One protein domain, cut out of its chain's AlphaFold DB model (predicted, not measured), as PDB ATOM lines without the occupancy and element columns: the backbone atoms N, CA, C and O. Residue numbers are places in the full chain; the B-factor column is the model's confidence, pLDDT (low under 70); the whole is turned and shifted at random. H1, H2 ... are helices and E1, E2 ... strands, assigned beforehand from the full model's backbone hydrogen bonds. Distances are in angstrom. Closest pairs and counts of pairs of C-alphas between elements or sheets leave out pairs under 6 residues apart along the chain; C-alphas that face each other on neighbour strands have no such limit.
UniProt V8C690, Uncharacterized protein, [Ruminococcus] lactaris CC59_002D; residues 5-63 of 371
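Overview. This is residues 5 to 63 of the 371 residues of an uncharacterized protein of [Ruminococcus] lactaris CC59_002D (UniProt V8C690). Little regular structure: a two-strand antiparallel ribbon, E2 and E3, sits near the middle of a loop-rich model, with E1 and its folded-back loop at one end and the turn around Thr 29, followed by short helix H1, toward the other. The printed part has 59 residues, with E1, E2, H1 and E3 along the chain; the class is mixed, with 13 residues in named elements. It is only just compact, close to loose, with a radius of gyration of the C-alphas of 12.3 A, and only just elongated, spanning 39 by 22 by 12 A.

Along the chain. Find E2, residues 20 to 22, 7.1 A, from (-17.473, 38.942, 5.371). E3, residues 60 to 62, 6.6 A, ends at (-20.756, 35.552, 7.516). E1 is residues 13 to 15, 7.3 A; H1 is residues 33 to 36, 5.0 A.

Arrangement. Between antiparallel E2 and E3, at 134 degrees, look for N 62 and O 20, 2.8 A apart, within hydrogen-bond range. The closest C-alphas of E2 and H1, Ile 22 and Ala 35, are 6.7 A apart. H1 is too short for an O i to N i+4 pair; its one O i to N i+3 pair is within range. E1 is apart from E2, E3 and H1; its residues 13 to 14 pair antiparallel with residues 5 to 6.

Size, cuts and confidence. The farthest C-alphas, Leu 13 and Thr 29, are 39.6 A apart. The printed part has no cut; H1 to E3 is a long link of 23 residues. No printed residue is under 70 in pLDDT.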
ATOM      1  N   PHE A   5     -14.667  27.913  -0.539       90.56
ATOM      2  CA  PHE A   5     -15.474  27.260   0.489       90.56
ATOM      3  C   PHE A   5     -16.901  27.029  -0.005       90.56
ATOM      4  O   PHE A   5     -17.428  27.808  -0.795       90.56
ATOM      5  N   LEU A   6     -17.528  25.961   0.482       91.25
ATOM      6  CA  LEU A   6     -18.954  25.707   0.309       91.25
ATOM      7  C   LEU A   6     -19.687  26.251   1.537       91.25
ATOM      8  O   LEU A   6     -19.382  25.847   2.661       91.25
ATOM      9  N   CYS A   7     -20.627  27.177   1.352       92.06
ATOM     10  CA  CYS A   7     -21.425  27.671   2.473       92.06
ATOM     11  C   CYS A   7     -22.353  26.555   2.993       92.06
ATOM     12  O   CYS A   7     -23.171  26.068   2.220       92.06
ATOM     13  N   PRO A   8     -22.332  26.194   4.290       89.50
ATOM     14  CA  PRO A   8     -23.163  25.109   4.824       89.50
ATOM     15  C   PRO A   8     -24.649  25.470   4.961       89.50
ATOM     16  O   PRO A   8     -25.447  24.634   5.372       89.50
ATOM     17  N   ARG A   9     -25.020  26.720   4.656       89.50
ATOM     18  CA  ARG A   9     -26.400  27.211   4.700       89.50
ATOM     19  C   ARG A   9     -27.028  27.284   3.312       89.50
ATOM     20  O   ARG A   9     -28.101  26.735   3.111       89.50
ATOM     21  N   CYS A  10     -26.381  27.973   2.365       89.75
ATOM     22  CA  CYS A  10     -26.913  28.124   1.004       89.75
ATOM     23  C   CYS A  10     -26.315  27.149  -0.014       89.75
ATOM     24  O   CYS A  10     -26.838  27.070  -1.122       89.75
ATOM     25  N   PHE A  11     -25.246  26.425   0.340       90.00
ATOM     26  CA  PHE A  11     -24.544  25.469  -0.525       90.00
ATOM     27  C   PHE A  11     -23.993  26.081  -1.817       90.00
ATOM     28  O   PHE A  11     -23.764  25.389  -2.798       90.00
ATOM     29  N   GLU A  12     -23.733  27.389  -1.801       91.06
ATOM     30  CA  GLU A  12     -23.050  28.091  -2.884       91.06
ATOM     31  C   GLU A  12     -21.531  28.023  -2.673       91.06
ATOM     32  O   GLU A  12     -21.035  28.345  -1.582       91.06
ATOM     33  N   LEU A  13     -20.791  27.638  -3.717       91.25
ATOM     34  CA  LEU A  13     -19.329  27.628  -3.720       91.25
ATOM     35  C   LEU A  13     -18.783  29.047  -3.937       91.25
ATOM     36  O   LEU A  13     -19.069  29.690  -4.943       91.25
ATOM     37  N   GLN A  14     -17.961  29.529  -3.008       92.56
ATOM     38  CA  GLN A  14     -17.491  30.916  -2.961       92.56
ATOM     39  C   GLN A  14     -15.981  30.999  -2.727       92.56
ATOM     40  O   GLN A  14     -15.348  30.015  -2.347       92.56
ATOM     41  N   SER A  15     -15.390  32.171  -2.973       92.19
ATOM     42  CA  SER A  15     -13.970  32.426  -2.696       92.19
ATOM     43  C   SER A  15     -13.751  32.645  -1.201       92.19
ATOM     44  O   SER A  15     -14.537  33.331  -0.563       92.19
ATOM     45  N   LEU A  16     -12.659  32.136  -0.630       89.69
ATOM     46  CA  LEU A  16     -12.297  32.438   0.762       89.69
ATOM     47  C   LEU A  16     -12.115  33.938   1.012       89.69
ATOM     48  O   LEU A  16     -12.427  34.415   2.100       89.69
ATOM     49  N   ASP A  17     -11.676  34.679  -0.003       89.69
ATOM     50  CA  ASP A  17     -11.470  36.125   0.094       89.69
ATOM     51  C   ASP A  17     -12.793  36.910   0.122       89.69
ATOM     52  O   ASP A  17     -12.800  38.078   0.495       89.69
ATOM     53  N   SER A  18     -13.920  36.282  -0.241       91.94
ATOM     54  CA  SER A  18     -15.240  36.918  -0.167       91.94
ATOM     55  C   SER A  18     -15.904  36.774   1.202       91.94
ATOM     56  O   SER A  18     -17.040  37.201   1.354       91.94
ATOM     57  N   ILE A  19     -15.257  36.146   2.190       92.56
ATOM     58  CA  ILE A  19     -15.825  36.028   3.537       92.56
ATOM     59  C   ILE A  19     -15.947  37.423   4.161       92.56
ATOM     60  O   ILE A  19     -14.968  38.164   4.267       92.56
ATOM     61  N   GLU A  20     -17.156  37.742   4.604       94.25
ATOM     62  CA  GLU A  20     -17.473  38.942   5.371       94.25
ATOM     63  C   GLU A  20     -17.462  38.625   6.870       94.25
ATOM     64  O   GLU A  20     -17.524  37.464   7.291       94.25
ATOM     65  N   TYR A  21     -17.390  39.665   7.693       94.00
ATOM     66  CA  TYR A  21     -17.355  39.547   9.144       94.00
ATOM     67  C   TYR A  21     -18.317  40.531   9.801       94.00
ATOM     68  O   TYR A  21     -18.528  41.627   9.290       94.00
ATOM     69  N   ILE A  22     -18.845  40.170  10.969       93.00
ATOM     70  CA  ILE A  22     -19.647  41.076  11.802       93.00
ATOM     71  C   ILE A  22     -18.993  41.291  13.160       93.00
ATOM     72  O   ILE A  22     -18.347  40.397  13.716       93.00
ATOM     73  N   CYS A  23     -19.169  42.493  13.706       92.12
ATOM     74  CA  CYS A  23     -18.700  42.803  15.047       92.12
ATOM     75  C   CYS A  23     -19.623  42.164  16.092       92.12
ATOM     76  O   CYS A  23     -20.843  42.191  15.962       92.12
ATOM     77  N   SER A  24     -19.031  41.599  17.144       88.00
ATOM     78  CA  SER A  24     -19.756  40.998  18.273       88.00
ATOM     79  C   SER A  24     -19.488  41.744  19.583       88.00
ATOM     80  O   SER A  24     -19.599  41.165  20.659       88.00
ATOM     81  N   ASN A  25     -19.095  43.020  19.504       87.00
ATOM     82  CA  ASN A  25     -18.866  43.846  20.683       87.00
ATOM     83  C   ASN A  25     -20.192  44.087  21.427       87.00
ATOM     84  O   ASN A  25     -21.057  44.819  20.954       87.00
ATOM     85  N   THR A  26     -20.324  43.478  22.603       81.56
ATOM     86  CA  THR A  26     -21.482  43.610  23.500       81.56
ATOM     87  C   THR A  26     -21.242  44.595  24.648       81.56
ATOM     88  O   THR A  26     -22.056  44.680  25.567       81.56
ATOM     89  N   SER A  27     -20.130  45.340  24.621       82.69
ATOM     90  CA  SER A  27     -19.778  46.310  25.658       82.69
ATOM     91  C   SER A  27     -20.864  47.373  25.825       82.69
ATOM     92  O   SER A  27     -21.234  48.074  24.881       82.69
ATOM     93  N   THR A  28     -21.349  47.534  27.056       74.44
ATOM     94  CA  THR A  28     -22.327  48.574  27.405       74.44
ATOM     95  C   THR A  28     -21.686  49.953  27.559       74.44
ATOM     96  O   THR A  28     -22.383  50.960  27.436       74.44
ATOM     97  N   THR A  29     -20.371  50.010  27.796       77.94
ATOM     98  CA  THR A  29     -19.598  51.246  28.005       77.94
ATOM     99  C   THR A  29     -18.952  51.774  26.726       77.94
ATOM    100  O   THR A  29     -18.757  52.978  26.596       77.94
ATOM    101  N   SER A  30     -18.664  50.900  25.759       80.25
ATOM    102  CA  SER A  30     -18.111  51.237  24.442       80.25
ATOM    103  C   SER A  30     -18.977  50.633  23.338       80.25
ATOM    104  O   SER A  30     -18.607  49.650  22.688       80.25
ATOM    105  N   LYS A  31     -20.169  51.218  23.160       84.75
ATOM    106  CA  LYS A  31     -21.116  50.807  22.116       84.75
ATOM    107  C   LYS A  31     -20.459  50.914  20.738       84.75
ATOM    108  O   LYS A  31     -19.766  51.885  20.461       84.75
ATOM    109  N   CYS A  32     -20.699  49.913  19.901       91.12
ATOM    110  CA  CYS A  32     -20.247  49.857  18.517       91.12
ATOM    111  C   CYS A  32     -21.474  49.694  17.626       91.12
ATOM    112  O   CYS A  32     -22.186  48.692  17.732       91.12
ATOM    113  N   GLN A  33     -21.725  50.674  16.768       91.06
ATOM    114  CA  GLN A  33     -22.851  50.689  15.848       91.06
ATOM    115  C   GLN A  33     -22.783  49.520  14.854       91.06
ATOM    116  O   GLN A  33     -23.783  48.840  14.647       91.06
ATOM    117  N   HIS A  34     -21.593  49.165  14.357       91.44
ATOM    118  CA  HIS A  34     -21.385  47.983  13.510       91.44
ATOM    119  C   HIS A  34     -21.793  46.674  14.208       91.44
ATOM    120  O   HIS A  34     -22.214  45.729  13.539       91.44
ATOM    121  N   ALA A  35     -21.662  46.589  15.538       89.75
ATOM    122  CA  ALA A  35     -22.112  45.425  16.303       89.75
ATOM    123  C   ALA A  35     -23.636  45.421  16.492       89.75
ATOM    124  O   ALA A  35     -24.265  44.373  16.358       89.75
ATOM    125  N   ILE A  36     -24.226  46.591  16.761       87.88
ATOM    126  CA  ILE A  36     -25.676  46.770  16.935       87.88
ATOM    127  C   ILE A  36     -26.416  46.438  15.635       87.88
ATOM    128  O   ILE A  36     -27.341  45.628  15.644       87.88
ATOM    129  N   ASP A  37     -25.956  46.993  14.517       90.38
ATOM    130  CA  ASP A  37     -26.576  46.812  13.201       90.38
ATOM    131  C   ASP A  37     -26.190  45.480  12.547       90.38
ATOM    132  O   ASP A  37     -26.706  45.129  11.485       90.38
ATOM    133  N   ARG A  38     -25.267  44.729  13.170       90.25
ATOM    134  CA  ARG A  38     -24.640  43.522  12.611       90.25
ATOM    135  C   ARG A  38     -24.117  43.762  11.190       90.25
ATOM    136  O   ARG A  38     -24.298  42.922  10.310       90.25
ATOM    137  N   MET A  39     -23.470  44.909  10.981       91.81
ATOM    138  CA  MET A  39     -23.029  45.360   9.665       91.81
ATOM    139  C   MET A  39     -21.904  44.460   9.120       91.81
ATOM    140  O   MET A  39     -20.851  44.352   9.770       91.81
ATOM    141  N   PRO A  40     -22.095  43.837   7.938       93.62
ATOM    142  CA  PRO A  40     -21.044  43.110   7.237       93.62
ATOM    143  C   PRO A  40     -19.842  43.997   6.919       93.62
ATOM    144  O   PRO A  40     -19.991  45.119   6.440       93.62
ATOM    145  N   GLN A  41     -18.644  43.484   7.183       93.44
ATOM    146  CA  GLN A  41     -17.372  44.160   6.944       93.44
ATOM    147  C   GLN A  41     -16.411  43.238   6.191       93.44
ATOM    148  O   GLN A  41     -16.274  42.055   6.524       93.44
ATOM    149  N   HIS A  42     -15.688  43.807   5.225       91.19
ATOM    150  CA  HIS A  42     -14.531  43.177   4.596       91.19
ATOM    151  C   HIS A  42     -13.249  43.750   5.212       91.19
ATOM    152  O   HIS A  42     -12.857  44.866   4.881       91.19
ATOM    153  N   PRO A  43     -12.577  43.018   6.115       84.56
ATOM    154  CA  PRO A  43     -11.420  43.546   6.820       84.56
ATOM    155  C   PRO A  43     -10.263  43.805   5.851       84.56
ATOM    156  O   PRO A  43      -9.870  42.914   5.097       84.56
ATOM    157  N   ALA A  44      -9.632  44.978   5.957       81.75
ATOM    158  CA  ALA A  44      -8.452  45.334   5.160       81.75
ATOM    159  C   ALA A  44      -7.297  44.317   5.292       81.75
ATOM    160  O   ALA A  44      -6.504  44.136   4.370       81.75
ATOM    161  N   ASN A  45      -7.205  43.626   6.437       83.88
ATOM    162  CA  ASN A  45      -6.272  42.526   6.660       83.88
ATOM    163  C   ASN A  45      -7.002  41.260   7.131       83.88
ATOM    164  O   ASN A  45      -7.260  41.081   8.321       83.88
ATOM    165  N   ALA A  46      -7.239  40.326   6.207       78.62
ATOM    166  CA  ALA A  46      -7.907  39.055   6.490       78.62
ATOM    167  C   ALA A  46      -7.184  38.163   7.525       78.62
ATOM    168  O   ALA A  46      -7.808  37.288   8.120       78.62
ATOM    169  N   LYS A  47      -5.878  38.363   7.781       81.75
ATOM    170  CA  LYS A  47      -5.130  37.588   8.793       81.75
ATOM    171  C   LYS A  47      -5.352  38.087  10.220       81.75
ATOM    172  O   LYS A  47      -5.106  37.342  11.166       81.75
ATOM    173  N   LYS A  48      -5.748  39.349  10.378       86.69
ATOM    174  CA  LYS A  48      -6.042  39.989  11.666       86.69
ATOM    175  C   LYS A  48      -7.252  40.904  11.486       86.69
ATOM    176  O   LYS A  48      -7.091  42.124  11.477       86.69
ATOM    177  N   PRO A  49      -8.437  40.318  11.270       89.44
ATOM    178  CA  PRO A  49      -9.625  41.094  10.983       89.44
ATOM    179  C   PRO A  49     -10.049  41.849  12.250       89.44
ATOM    180  O   PRO A  49     -10.191  41.261  13.323       89.44
ATOM    181  N   VAL A  50     -10.206  43.165  12.132       94.06
ATOM    182  CA  VAL A  50     -10.612  44.065  13.220       94.06
ATOM    183  C   VAL A  50     -11.764  44.938  12.749       94.06
ATOM    184  O   VAL A  50     -11.861  45.248  11.564       94.06
ATOM    185  N   CYS A  51     -12.644  45.301  13.675       92.94
ATOM    186  CA  CYS A  51     -13.776  46.165  13.391       92.94
ATOM    187  C   CYS A  51     -13.287  47.583  13.099       92.94
ATOM    188  O   CYS A  51     -12.499  48.131  13.868       92.94
ATOM    189  N   GLU A  52     -13.788  48.175  12.018       91.25
ATOM    190  CA  GLU A  52     -13.379  49.513  11.572       91.25
ATOM    191  C   GLU A  52     -13.800  50.622  12.548       91.25
ATOM    192  O   GLU A  52     -13.151  51.661  12.611       91.25
ATOM    193  N   GLU A  53     -14.844  50.386  13.346       91.56
ATOM    194  CA  GLU A  53     -15.361  51.360  14.311       91.56
ATOM    195  C   GLU A  53     -14.708  51.222  15.694       91.56
ATOM    196  O   GLU A  53     -14.176  52.185  16.238       91.56
ATOM    197  N   CYS A  54     -14.744  50.024  16.289       91.81
ATOM    198  CA  CYS A  54     -14.312  49.826  17.678       91.81
ATOM    199  C   CYS A  54     -12.950  49.133  17.833       91.81
ATOM    200  O   CYS A  54     -12.507  48.908  18.961       91.81
ATOM    201  N   GLY A  55     -12.301  48.731  16.735       90.00
ATOM    202  CA  GLY A  55     -11.000  48.051  16.743       90.00
ATOM    203  C   GLY A  55     -11.004  46.629  17.319       90.00
ATOM    204  O   GLY A  55      -9.957  45.981  17.344       90.00
ATOM    205  N   GLN A  56     -12.153  46.118  17.777       91.00
ATOM    206  CA  GLN A  56     -12.260  44.767  18.331       91.00
ATOM    207  C   GLN A  56     -12.004  43.697  17.260       91.00
ATOM    208  O   GLN A  56     -12.405  43.887  16.107       91.00
ATOM    209  N   PRO A  57     -11.391  42.553  17.617       91.25
ATOM    210  CA  PRO A  57     -11.224  41.434  16.697       91.25
ATOM    211  C   PRO A  57     -12.559  40.944  16.126       91.25
ATOM    212  O   PRO A  57     -13.526  40.717  16.856       91.25
ATOM    213  N   LEU A  58     -12.598  40.733  14.815       90.69
ATOM    214  CA  LEU A  58     -13.749  40.184  14.108       90.69
ATOM    215  C   LEU A  58     -13.616  38.662  14.004       90.69
ATOM    216  O   LEU A  58     -12.839  38.143  13.207       90.69
ATOM    217  N   VAL A  59     -14.376  37.934  14.819       87.19
ATOM    218  CA  VAL A  59     -14.331  36.458  14.865       87.19
ATOM    219  C   VAL A  59     -15.512  35.796  14.155       87.19
ATOM    220  O   VAL A  59     -15.402  34.656  13.705       87.19
ATOM    221  N   THR A  60     -16.625  36.517  14.020       90.88
ATOM    222  CA  THR A  60     -17.869  35.994  13.455       90.88
ATOM    223  C   THR A  60     -17.876  36.197  11.949       90.88
ATOM    224  O   THR A  60     -18.065  37.312  11.463       90.88
ATOM    225  N   LYS A  61     -17.651  35.107  11.215       92.81
ATOM    226  CA  LYS A  61     -17.685  35.062   9.750       92.81
ATOM    227  C   LYS A  61     -19.126  34.947   9.263       92.81
ATOM    228  O   LYS A  61     -19.912  34.198   9.841       92.81
ATOM    229  N   ILE A  62     -19.448  35.615   8.167       94.00
ATOM    230  CA  ILE A  62     -20.756  35.552   7.516       94.00
ATOM    231  C   ILE A  62     -20.605  35.301   6.014       94.00
ATOM    232  O   ILE A  62     -19.607  35.646   5.378       94.00
ATOM    233  N   CYS A  63     -21.603  34.631   5.453       94.00
ATOM    234  CA  CYS A  63     -21.695  34.366   4.029       94.00
ATOM    235  C   CYS A  63     -22.168  35.632   3.297       94.00
ATOM    236  O   CYS A  63     -23.300  36.046   3.547       94.00
TER     237      CYS A  63